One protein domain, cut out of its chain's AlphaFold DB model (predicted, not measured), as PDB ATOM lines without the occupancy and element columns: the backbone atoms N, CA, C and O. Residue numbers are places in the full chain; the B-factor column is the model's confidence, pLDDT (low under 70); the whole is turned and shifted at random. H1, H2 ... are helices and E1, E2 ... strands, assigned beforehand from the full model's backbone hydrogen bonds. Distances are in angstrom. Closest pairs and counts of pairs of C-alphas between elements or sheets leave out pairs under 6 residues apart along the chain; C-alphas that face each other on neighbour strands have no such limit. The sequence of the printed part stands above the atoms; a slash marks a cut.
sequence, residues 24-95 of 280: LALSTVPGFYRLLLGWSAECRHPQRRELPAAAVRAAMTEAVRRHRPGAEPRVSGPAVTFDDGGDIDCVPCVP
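This is residues 24 to 95 of the 280 residues of the protein "Protein mab-21-like 3" of Amphibalanus amphitrite (UniProt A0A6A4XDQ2). A small sheet of three strands, E3, E4 and E5, has one helix, H1, running along one of its faces, and a separate two-stranded hairpin, E1 and E2, lies away from this sheet towards the other end of a flat, loose model. Between the hairpin and the helix the chain makes a long loop, of which residues 40 to 46 stick out. The printed part has 72 residues with one named helix and five named strands in the order E1, E2, H1, E3, E4, E5; the larger sheet has the order E3, E4, E5, and both sheets are antiparallel. The class is mixed, helices and strands, with 35 residues, under half of the printed part, in named elements. The radius of gyration of the C-alphas is 15.6 A, and the spans are 47 by 32 by 17 A.

The larger sheet holds E3, residues 74 to 76, E4, residues 79 to 83 and 12.9 A long, and E5, residues 87 to 90 and 9.8 A long, which ends at C-alpha 90 at (9.120, 45.018, 28.895). H1, residues 53 to 67, measures 21.2 A from C-alpha 53 at (6.852, 49.775, 15.504) to C-alpha 67. E1, residues 24 to 26, begins at C-alpha 24 at (3.874, 62.185, 14.552), and E2, residues 32 to 36, is 13.1 A long.

E3, E4 and E5 form a meander, each strand the antiparallel neighbour of the one before, with E3 and E5 as edge strands. E3 and E4 are a hairpin, with N 74 and O 81 at 2.8 A, within hydrogen-bond range. E4 and E5 are a hairpin too, with N 88 and O 82 at 2.8 A. H1 is on one face of this sheet, two layers, at a height over the sheet of 8.9 A. It lies over E4 and runs along the strands, at 15 degrees to E4 on the local plane; the closest C-alphas of the two, those of Thr 61 and Val 80, are 6.1 A apart. In H1 every O i to N i+4 pair is within hydrogen-bond range. E1 and E2 are an antiparallel hairpin at 136 degrees, with N 25 and O 34 at 2.9 A. E1 is apart from H1, and both E1 and E2 are apart from E3, E4 and E5.

The two C-alphas farthest apart, those of Pro 46 and Gly 85, are 48.3 A from each other. The printed part has no cut. The link from E2 to H1, residues 37 to 52, is long, and its residues 40 to 46 stand free. The mean pLDDT of the printed part is 84.1, and residues 38 to 47 are under 70.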
ATOM      1  N   LEU A  24       5.008  63.087  14.656       75.94
ATOM      2  CA  LEU A  24       3.874  62.185  14.552       75.94
ATOM      3  C   LEU A  24       3.152  62.427  13.230       75.94
ATOM      4  O   LEU A  24       2.684  63.531  12.966       75.94
ATOM      5  N   ALA A  25       3.036  61.388  12.407       80.38
ATOM      6  CA  ALA A  25       2.138  61.410  11.260       80.38
ATOM      7  C   ALA A  25       0.829  60.702  11.629       80.38
ATOM      8  O   ALA A  25       0.850  59.575  12.136       80.38
ATOM      9  N   LEU A  26      -0.305  61.343  11.340       80.50
ATOM     10  CA  LEU A  26      -1.628  60.767  11.575       80.50
ATOM     11  C   LEU A  26      -1.816  59.468  10.775       80.50
ATOM     12  O   LEU A  26      -1.366  59.338   9.627       80.50
ATOM     13  N   SER A  27      -2.499  58.504  11.392       84.88
ATOM     14  CA  SER A  27      -3.079  57.361  10.689       84.88
ATOM     15  C   SER A  27      -4.585  57.561  10.514       84.88
ATOM     16  O   SER A  27      -5.180  58.439  11.134       84.88
ATOM     17  N   THR A  28      -5.210  56.739   9.673       85.88
ATOM     18  CA  THR A  28      -6.672  56.714   9.517       85.88
ATOM     19  C   THR A  28      -7.385  56.026  10.681       85.88
ATOM     20  O   THR A  28      -8.610  56.043  10.733       85.88
ATOM     21  N   VAL A  29      -6.642  55.401  11.603       88.38
ATOM     22  CA  VAL A  29      -7.194  54.721  12.774       88.38
ATOM     23  C   VAL A  29      -6.925  55.581  14.012       88.38
ATOM     24  O   VAL A  29      -5.757  55.747  14.386       88.38
ATOM     25  N   PRO A  30      -7.968  56.108  14.679       88.88
ATOM     26  CA  PRO A  30      -7.801  56.869  15.910       88.88
ATOM     27  C   PRO A  30      -6.963  56.107  16.938       88.88
ATOM     28  O   PRO A  30      -7.104  54.897  17.128       88.88
ATOM     29  N   GLY A  31      -6.048  56.820  17.584       88.00
ATOM     30  CA  GLY A  31      -5.119  56.258  18.563       88.00
ATOM     31  C   GLY A  31      -3.827  55.709  17.973       88.00
ATOM     32  O   GLY A  31      -2.934  55.363  18.746       88.00
ATOM     33  N   PHE A  32      -3.697  55.650  16.643       90.44
ATOM     34  CA  PHE A  32      -2.514  55.124  15.967       90.44
ATOM     35  C   PHE A  32      -1.811  56.164  15.092       90.44
ATOM     36  O   PHE A  32      -2.444  56.972  14.414       90.44
ATOM     37  N   TYR A  33      -0.479  56.108  15.087       88.44
ATOM     38  CA  TYR A  33       0.397  57.102  14.467       88.44
ATOM     39  C   TYR A  33       1.580  56.422  13.778       88.44
ATOM     40  O   TYR A  33       2.044  55.360  14.203       88.44
ATOM     41  N   ARG A  34       2.105  57.055  12.727       87.62
ATOM     42  CA  ARG A  34       3.447  56.751  12.217       87.62
ATOM     43  C   ARG A  34       4.450  57.620  12.953       87.62
ATOM     44  O   ARG A  34       4.243  58.825  13.096       87.62
ATOM     45  N   LEU A  35       5.539  57.004  13.392       85.62
ATOM     46  CA  LEU A  35       6.624  57.709  14.053       85.62
ATOM     47  C   LEU A  35       7.679  58.071  13.013       85.62
ATOM     48  O   LEU A  35       8.255  57.179  12.393       85.62
ATOM     49  N   LEU A  36       7.923  59.362  12.802       80.75
ATOM     50  CA  LEU A  36       8.954  59.830  11.881       80.75
ATOM     51  C   LEU A  36      10.201  60.239  12.662       80.75
ATOM     52  O   LEU A  36      10.118  60.979  13.641       80.75
ATOM     53  N   LEU A  37      11.361  59.788  12.195       75.62
ATOM     54  CA  LEU A  37      12.647  60.238  12.707       75.62
ATOM     55  C   LEU A  37      12.821  61.739  12.421       75.62
ATOM     56  O   LEU A  37      12.409  62.244  11.365       75.62
ATOM     57  N   GLY A  38      13.420  62.449  13.379       65.75
ATOM     58  CA  GLY A  38      13.813  63.848  13.219       65.75
ATOM     59  C   GLY A  38      14.789  64.036  12.053       65.75
ATOM     60  O   GLY A  38      15.415  63.082  11.585       65.75
ATOM     61  N   TRP A  39      14.903  65.267  11.559       64.25
ATOM     62  CA  TRP A  39      15.964  65.632  10.620       64.25
ATOM     63  C   TRP A  39      17.173  66.123  11.407       64.25
ATOM     64  O   TRP A  39      17.031  66.986  12.267       64.25
ATOM     65  N   SER A  40      18.351  65.586  11.101       64.69
ATOM     66  CA  SER A  40      19.621  66.188  11.499       64.69
ATOM     67  C   SER A  40      20.214  66.959  10.319       64.69
ATOM     68  O   SER A  40      19.862  66.714   9.162       64.69
ATOM     69  N   ALA A  41      21.149  67.871  10.594       66.69
ATOM     70  CA  ALA A  41      21.892  68.594   9.556       66.69
ATOM     71  C   ALA A  41      22.689  67.660   8.616       66.69
ATOM     72  O   ALA A  41      23.078  68.056   7.521       66.69
ATOM     73  N   GLU A  42      22.905  66.407   9.024       69.31
ATOM     74  CA  GLU A  42      23.626  65.379   8.269       69.31
ATOM     75  C   GLU A  42      22.704  64.524   7.379       69.31
ATOM     76  O   GLU A  42      23.175  63.696   6.591       69.31
ATOM     77  N   CYS A  43      21.381  64.699   7.477       67.06
ATOM     78  CA  CYS A  43      20.416  63.946   6.685       67.06
ATOM     79  C   CYS A  43      20.527  64.289   5.189       67.06
ATOM     80  O   CYS A  43      20.154  65.371   4.752       67.06
ATOM     81  N   ARG A  44      20.966  63.320   4.372       69.81
ATOM     82  CA  ARG A  44      21.031  63.436   2.896       69.81
ATOM     83  C   ARG A  44      19.800  62.891   2.164       69.81
ATOM     84  O   ARG A  44      19.789  62.813   0.940       69.81
ATOM     85  N   HIS A  45      18.791  62.432   2.901       67.00
ATOM     86  CA  HIS A  45      17.594  61.825   2.326       67.00
ATOM     87  C   HIS A  45      16.471  62.859   2.154       67.00
ATOM     88  O   HIS A  45      16.215  63.628   3.079       67.00
ATOM     89  N   PRO A  46      15.751  62.837   1.016       64.56
ATOM     90  CA  PRO A  46      14.762  63.863   0.671       64.56
ATOM     91  C   PRO A  46      13.489  63.807   1.528       64.56
ATOM     92  O   PRO A  46      12.713  64.756   1.545       64.56
ATOM     93  N   GLN A  47      13.247  62.695   2.229       68.69
ATOM     94  CA  GLN A  47      12.056  62.476   3.049       68.69
ATOM     95  C   GLN A  47      12.437  62.027   4.462       68.69
ATOM     96  O   GLN A  47      13.470  61.382   4.675       68.69
ATOM     97  N   ARG A  48      11.585  62.362   5.440       73.00
ATOM     98  CA  ARG A  48      11.667  61.813   6.803       73.00
ATOM     99  C   ARG A  48      11.505  60.299   6.749       73.00
ATOM    100  O   ARG A  48      10.585  59.791   6.113       73.00
ATOM    101  N   ARG A  49      12.395  59.588   7.436       79.81
ATOM    102  CA  ARG A  49      12.298  58.135   7.581       79.81
ATOM    103  C   ARG A  49      11.298  57.797   8.671       79.81
ATOM    104  O   ARG A  49      11.280  58.429   9.723       79.81
ATOM    105  N   GLU A  50      10.490  56.782   8.421       85.06
ATOM    106  CA  GLU A  50       9.634  56.197   9.443       85.06
ATOM    107  C   GLU A  50      10.468  55.287  10.354       85.06
ATOM    108  O   GLU A  50      11.386  54.610   9.887       85.06
ATOM    109  N   LEU A  51      10.137  55.257  11.642       88.06
ATOM    110  CA  LEU A  51      10.581  54.243  12.587       88.06
ATOM    111  C   LEU A  51       9.430  53.247  12.791       88.06
ATOM    112  O   LEU A  51       8.518  53.534  13.566       88.06
ATOM    113  N   PRO A  52       9.422  52.082  12.118       90.50
ATOM    114  CA  PRO A  52       8.321  51.135  12.239       90.50
ATOM    115  C   PRO A  52       8.268  50.522  13.639       90.50
ATOM    116  O   PRO A  52       9.284  50.062  14.165       90.50
ATOM    117  N   ALA A  53       7.068  50.404  14.203       91.00
ATOM    118  CA  ALA A  53       6.852  49.775  15.504       91.00
ATOM    119  C   ALA A  53       7.484  48.368  15.608       91.00
ATOM    120  O   ALA A  53       8.079  48.012  16.625       91.00
ATOM    121  N   ALA A  54       7.412  47.558  14.547       89.81
ATOM    122  CA  ALA A  54       8.040  46.236  14.528       89.81
ATOM    123  C   ALA A  54       9.568  46.253  14.593       89.81
ATOM    124  O   ALA A  54      10.125  45.313  15.155       89.81
ATOM    125  N   ALA A  55      10.231  47.279  14.055       89.88
ATOM    126  CA  ALA A  55      11.683  47.391  14.144       89.88
ATOM    127  C   ALA A  55      12.110  47.581  15.605       89.88
ATOM    128  O   ALA A  55      13.004  46.889  16.087       89.88
ATOM    129  N   VAL A  56      11.394  48.436  16.344       90.31
ATOM    130  CA  VAL A  56      11.659  48.666  17.771       90.31
ATOM    131  C   VAL A  56      11.329  47.437  18.614       90.31
ATOM    132  O   VAL A  56      12.113  47.078  19.489       90.31
ATOM    133  N   ARG A  57      10.226  46.730  18.323       88.88
ATOM    134  CA  ARG A  57       9.942  45.448  18.993       88.88
ATOM    135  C   ARG A  57      11.058  44.430  18.763       88.88
ATOM    136  O   ARG A  57      11.503  43.825  19.727       88.88
ATOM    137  N   ALA A  58      11.527  44.268  17.524       89.94
ATOM    138  CA  ALA A  58      12.605  43.331  17.205       89.94
ATOM    139  C   ALA A  58      13.913  43.693  17.926       89.94
ATOM    140  O   ALA A  58      14.544  42.821  18.519       89.94
ATOM    141  N   ALA A  59      14.275  44.979  17.942       91.19
ATOM    142  CA  ALA A  59      15.443  45.466  18.670       91.19
ATOM    143  C   ALA A  59      15.333  45.207  20.183       91.19
ATOM    144  O   ALA A  59      16.301  44.762  20.794       91.19
ATOM    145  N   MET A  60      14.154  45.422  20.782       90.38
ATOM    146  CA  MET A  60      13.907  45.118  22.196       90.38
ATOM    147  C   MET A  60      13.989  43.613  22.479       90.38
ATOM    148  O   MET A  60      14.625  43.213  23.448       90.38
ATOM    149  N   THR A  61      13.394  42.764  21.635       89.75
ATOM    150  CA  THR A  61      13.491  41.300  21.771       89.75
ATOM    151  C   THR A  61      14.944  40.837  21.760       89.75
ATOM    152  O   THR A  61      15.349  40.055  22.616       89.75
ATOM    153  N   GLU A  62      15.745  41.361  20.837       91.38
ATOM    154  CA  GLU A  62      17.168  41.053  20.751       91.38
ATOM    155  C   GLU A  62      17.958  41.598  21.954       91.38
ATOM    156  O   GLU A  62      18.845  40.929  22.483       91.38
ATOM    157  N   ALA A  63      17.613  42.790  22.446       89.44
ATOM    158  CA  ALA A  63      18.201  43.327  23.667       89.44
ATOM    159  C   ALA A  63      17.900  42.435  24.881       89.44
ATOM    160  O   ALA A  63      18.817  42.150  25.648       89.44
ATOM    161  N   VAL A  64      16.666  41.944  25.034       88.38
ATOM    162  CA  VAL A  64      16.302  41.010  26.110       88.38
ATOM    163  C   VAL A  64      17.123  39.724  26.013       88.38
ATOM    164  O   VAL A  64      17.736  39.348  27.008       88.38
ATOM    165  N   ARG A  65      17.232  39.107  24.826       89.62
ATOM    166  CA  ARG A  65      18.059  37.896  24.626       89.62
ATOM    167  C   ARG A  65      19.505  38.097  25.061       89.62
ATOM    168  O   ARG A  65      20.082  37.228  25.706       89.62
ATOM    169  N   ARG A  66      20.085  39.252  24.728       89.31
ATOM    170  CA  ARG A  66      21.474  39.575  25.069       89.31
ATOM    171  C   ARG A  66      21.686  39.769  26.569       89.31
ATOM    172  O   ARG A  66      22.693  39.317  27.096       89.31
ATOM    173  N   HIS A  67      20.771  40.467  27.240       87.69
ATOM    174  CA  HIS A  67      20.937  40.828  28.651       87.69
ATOM    175  C   HIS A  67      20.415  39.760  29.614       87.69
ATOM    176  O   HIS A  67      20.782  39.780  30.784       87.69
ATOM    177  N   ARG A  68      19.574  38.833  29.140       86.12
ATOM    178  CA  ARG A  68      19.000  37.732  29.925       86.12
ATOM    179  C   ARG A  68      19.275  36.381  29.249       86.12
ATOM    180  O   ARG A  68      18.362  35.785  28.676       86.12
ATOM    181  N   PRO A  69      20.529  35.887  29.299       77.88
ATOM    182  CA  PRO A  69      20.885  34.602  28.710       77.88
ATOM    183  C   PRO A  69      20.056  33.473  29.336       77.88
ATOM    184  O   PRO A  69      19.998  33.352  30.557       77.88
ATOM    185  N   GLY A  70      19.411  32.653  28.504       81.44
ATOM    186  CA  GLY A  70      18.570  31.531  28.944       81.44
ATOM    187  C   GLY A  70      17.076  31.846  29.070       81.44
ATOM    188  O   GLY A  70      16.278  30.915  29.159       81.44
ATOM    189  N   ALA A  71      16.676  33.118  29.007       82.62
ATOM    190  CA  ALA A  71      15.270  33.483  28.891       82.62
ATOM    191  C   ALA A  71      14.832  33.463  27.415       82.62
ATOM    192  O   ALA A  71      15.502  34.051  26.565       82.62
ATOM    193  N   GLU A  72      13.687  32.839  27.108       88.38
ATOM    194  CA  GLU A  72      13.087  32.901  25.767       88.38
ATOM    195  C   GLU A  72      12.002  33.992  25.731       88.38
ATOM    196  O   GLU A  72      10.903  33.789  26.270       88.38
ATOM    197  N   PRO A  73      12.280  35.165  25.131       90.88
ATOM    198  CA  PRO A  73      11.321  36.256  25.102       90.88
ATOM    199  C   PRO A  73      10.142  35.953  24.176       90.88
ATOM    200  O   PRO A  73      10.297  35.526  23.032       90.88
ATOM    201  N   ARG A  74       8.939  36.271  24.648       91.75
ATOM    202  CA  ARG A  74       7.671  36.162  23.923       91.75
ATOM    203  C   ARG A  74       7.131  37.556  23.641       91.75
ATOM    204  O   ARG A  74       7.184  38.432  24.493       91.75
ATOM    205  N   VAL A  75       6.570  37.778  22.458       87.25
ATOM    206  CA  VAL A  75       5.942  39.066  22.127       87.25
ATOM    207  C   VAL A  75       4.439  38.972  22.361       87.25
ATOM    208  O   VAL A  75       3.771  38.131  21.762       87.25
ATOM    209  N   SER A  76       3.899  39.863  23.192       83.31
ATOM    210  CA  SER A  76       2.464  39.962  23.477       83.31
ATOM    211  C   SER A  76       2.007  41.418  23.403       83.31
ATOM    212  O   SER A  76       2.336  42.253  24.245       83.31
ATOM    213  N   GLY A  77       1.251  41.759  22.356       85.25
ATOM    214  CA  GLY A  77       0.866  43.149  22.104       85.25
ATOM    215  C   GLY A  77       2.100  44.054  21.942       85.25
ATOM    216  O   GLY A  77       2.925  43.768  21.073       85.25
ATOM    217  N   PRO A  78       2.227  45.153  22.716       89.38
ATOM    218  CA  PRO A  78       3.417  46.000  22.685       89.38
ATOM    219  C   PRO A  78       4.582  45.463  23.539       89.38
ATOM    220  O   PRO A  78       5.670  46.024  23.460       89.38
ATOM    221  N   ALA A  79       4.361  44.433  24.364       91.25
ATOM    222  CA  ALA A  79       5.340  43.934  25.321       91.25
ATOM    223  C   ALA A  79       6.245  42.848  24.724       91.25
ATOM    224  O   ALA A  79       5.814  42.020  23.915       91.25
ATOM    225  N   VAL A  80       7.493  42.842  25.185       91.50
ATOM    226  CA  VAL A  80       8.405  41.700  25.140       91.50
ATOM    227  C   VAL A  80       8.437  41.109  26.546       91.50
ATOM    228  O   VAL A  80       8.968  41.725  27.466       91.50
ATOM    229  N   THR A  81       7.835  39.939  26.701       91.44
ATOM    230  CA  THR A  81       7.686  39.225  27.969       91.44
ATOM    231  C   THR A  81       8.765  38.161  28.105       91.44
ATOM    232  O   THR A  81       9.006  37.422  27.153       91.44
ATOM    233  N   PHE A  82       9.382  38.017  29.269       89.81
ATOM    234  CA  PHE A  82      10.301  36.914  29.567       89.81
ATOM    235  C   PHE A  82      10.156  36.468  31.024       89.81
ATOM    236  O   PHE A  82       9.641  37.224  31.842       89.81
ATOM    237  N   ASP A  83      10.572  35.240  31.330       87.88
ATOM    238  CA  ASP A  83      10.529  34.696  32.692       87.88
ATOM    239  C   ASP A  83      11.841  35.000  33.430       87.88
ATOM    240  O   ASP A  83      12.926  34.724  32.916       87.88
ATOM    241  N   ASP A  84      11.727  35.592  34.616       82.12
ATOM    242  CA  ASP A  84      12.825  35.937  35.524       82.12
ATOM    243  C   ASP A  84      12.366  35.733  36.978       82.12
ATOM    244  O   ASP A  84      12.249  36.674  37.765       82.12
ATOM    245  N   GLY A  85      11.991  34.492  37.311       83.81
ATOM    246  CA  GLY A  85      11.307  34.184  38.574       83.81
ATOM    247  C   GLY A  85       9.842  34.640  38.577       83.81
ATOM    248  O   GLY A  85       9.261  34.885  39.636       83.81
ATOM    249  N   GLY A  86       9.256  34.772  37.384       84.06
ATOM    250  CA  GLY A  86       7.966  35.383  37.099       84.06
ATOM    251  C   GLY A  86       7.978  36.083  35.737       84.06
ATOM    252  O   GLY A  86       9.016  36.557  35.278       84.06
ATOM    253  N   ASP A  87       6.811  36.177  35.094       86.56
ATOM    254  CA  ASP A  87       6.678  36.877  33.811       86.56
ATOM    255  C   ASP A  87       6.911  38.394  33.990       86.56
ATOM    256  O   ASP A  87       6.139  39.082  34.667       86.56
ATOM    257  N   ILE A  88       7.956  38.924  33.349       88.62
ATOM    258  CA  ILE A  88       8.266  40.355  33.259       88.62
ATOM    259  C   ILE A  88       7.893  40.868  31.869       88.62
ATOM    260  O   ILE A  88       8.435  40.402  30.870       88.62
ATOM    261  N   ASP A  89       7.028  41.884  31.810       90.62
ATOM    262  CA  ASP A  89       6.667  42.591  30.577       90.62
ATOM    263  C   ASP A  89       7.538  43.841  30.372       90.62
ATOM    264  O   ASP A  89       7.383  44.848  31.069       90.62
ATOM    265  N   CYS A  90       8.408  43.828  29.358       90.38
ATOM    266  CA  CYS A  90       9.120  45.018  28.895       90.38
ATOM    267  C   CYS A  90       8.372  45.681  27.736       90.38
ATOM    268  O   CYS A  90       8.281  45.128  26.639       90.38
ATOM    269  N   VAL A  91       7.860  46.894  27.955       91.25
ATOM    270  CA  VAL A  91       7.137  47.668  26.936       91.25
ATOM    271  C   VAL A  91       8.013  48.827  26.451       91.25
ATOM    272  O   VAL A  91       8.122  49.829  27.155       91.25
ATOM    273  N   PRO A  92       8.637  48.734  25.260       90.06
ATOM    274  CA  PRO A  92       9.300  49.884  24.658       90.06
ATOM    275  C   PRO A  92       8.287  51.004  24.427       90.06
ATOM    276  O   PRO A  92       7.182  50.760  23.938       90.06
ATOM    277  N   CYS A  93       8.665  52.234  24.762       89.81
ATOM    278  CA  CYS A  93       7.808  53.388  24.565       89.81
ATOM    279  C   CYS A  93       8.597  54.637  24.173       89.81
ATOM    280  O   CYS A  93       9.796  54.733  24.423       89.81
ATOM    281  N   VAL A  94       7.907  55.575  23.527       86.50
ATOM    282  CA  VAL A  94       8.442  56.891  23.164       86.50
ATOM    283  C   VAL A  94       7.552  57.950  23.811       86.50
ATOM    284  O   VAL A  94       6.348  57.940  23.532       86.50
ATOM    285  N   PRO A  95       8.083  58.828  24.680       84.75
ATOM    286  CA  PRO A  95       7.298  59.910  25.251       84.75
ATOM    287  C   PRO A  95       6.912  60.905  24.155       84.75
ATOM    288  O   PRO A  95       7.707  61.225  23.271       84.75
TER     289      PRO A  95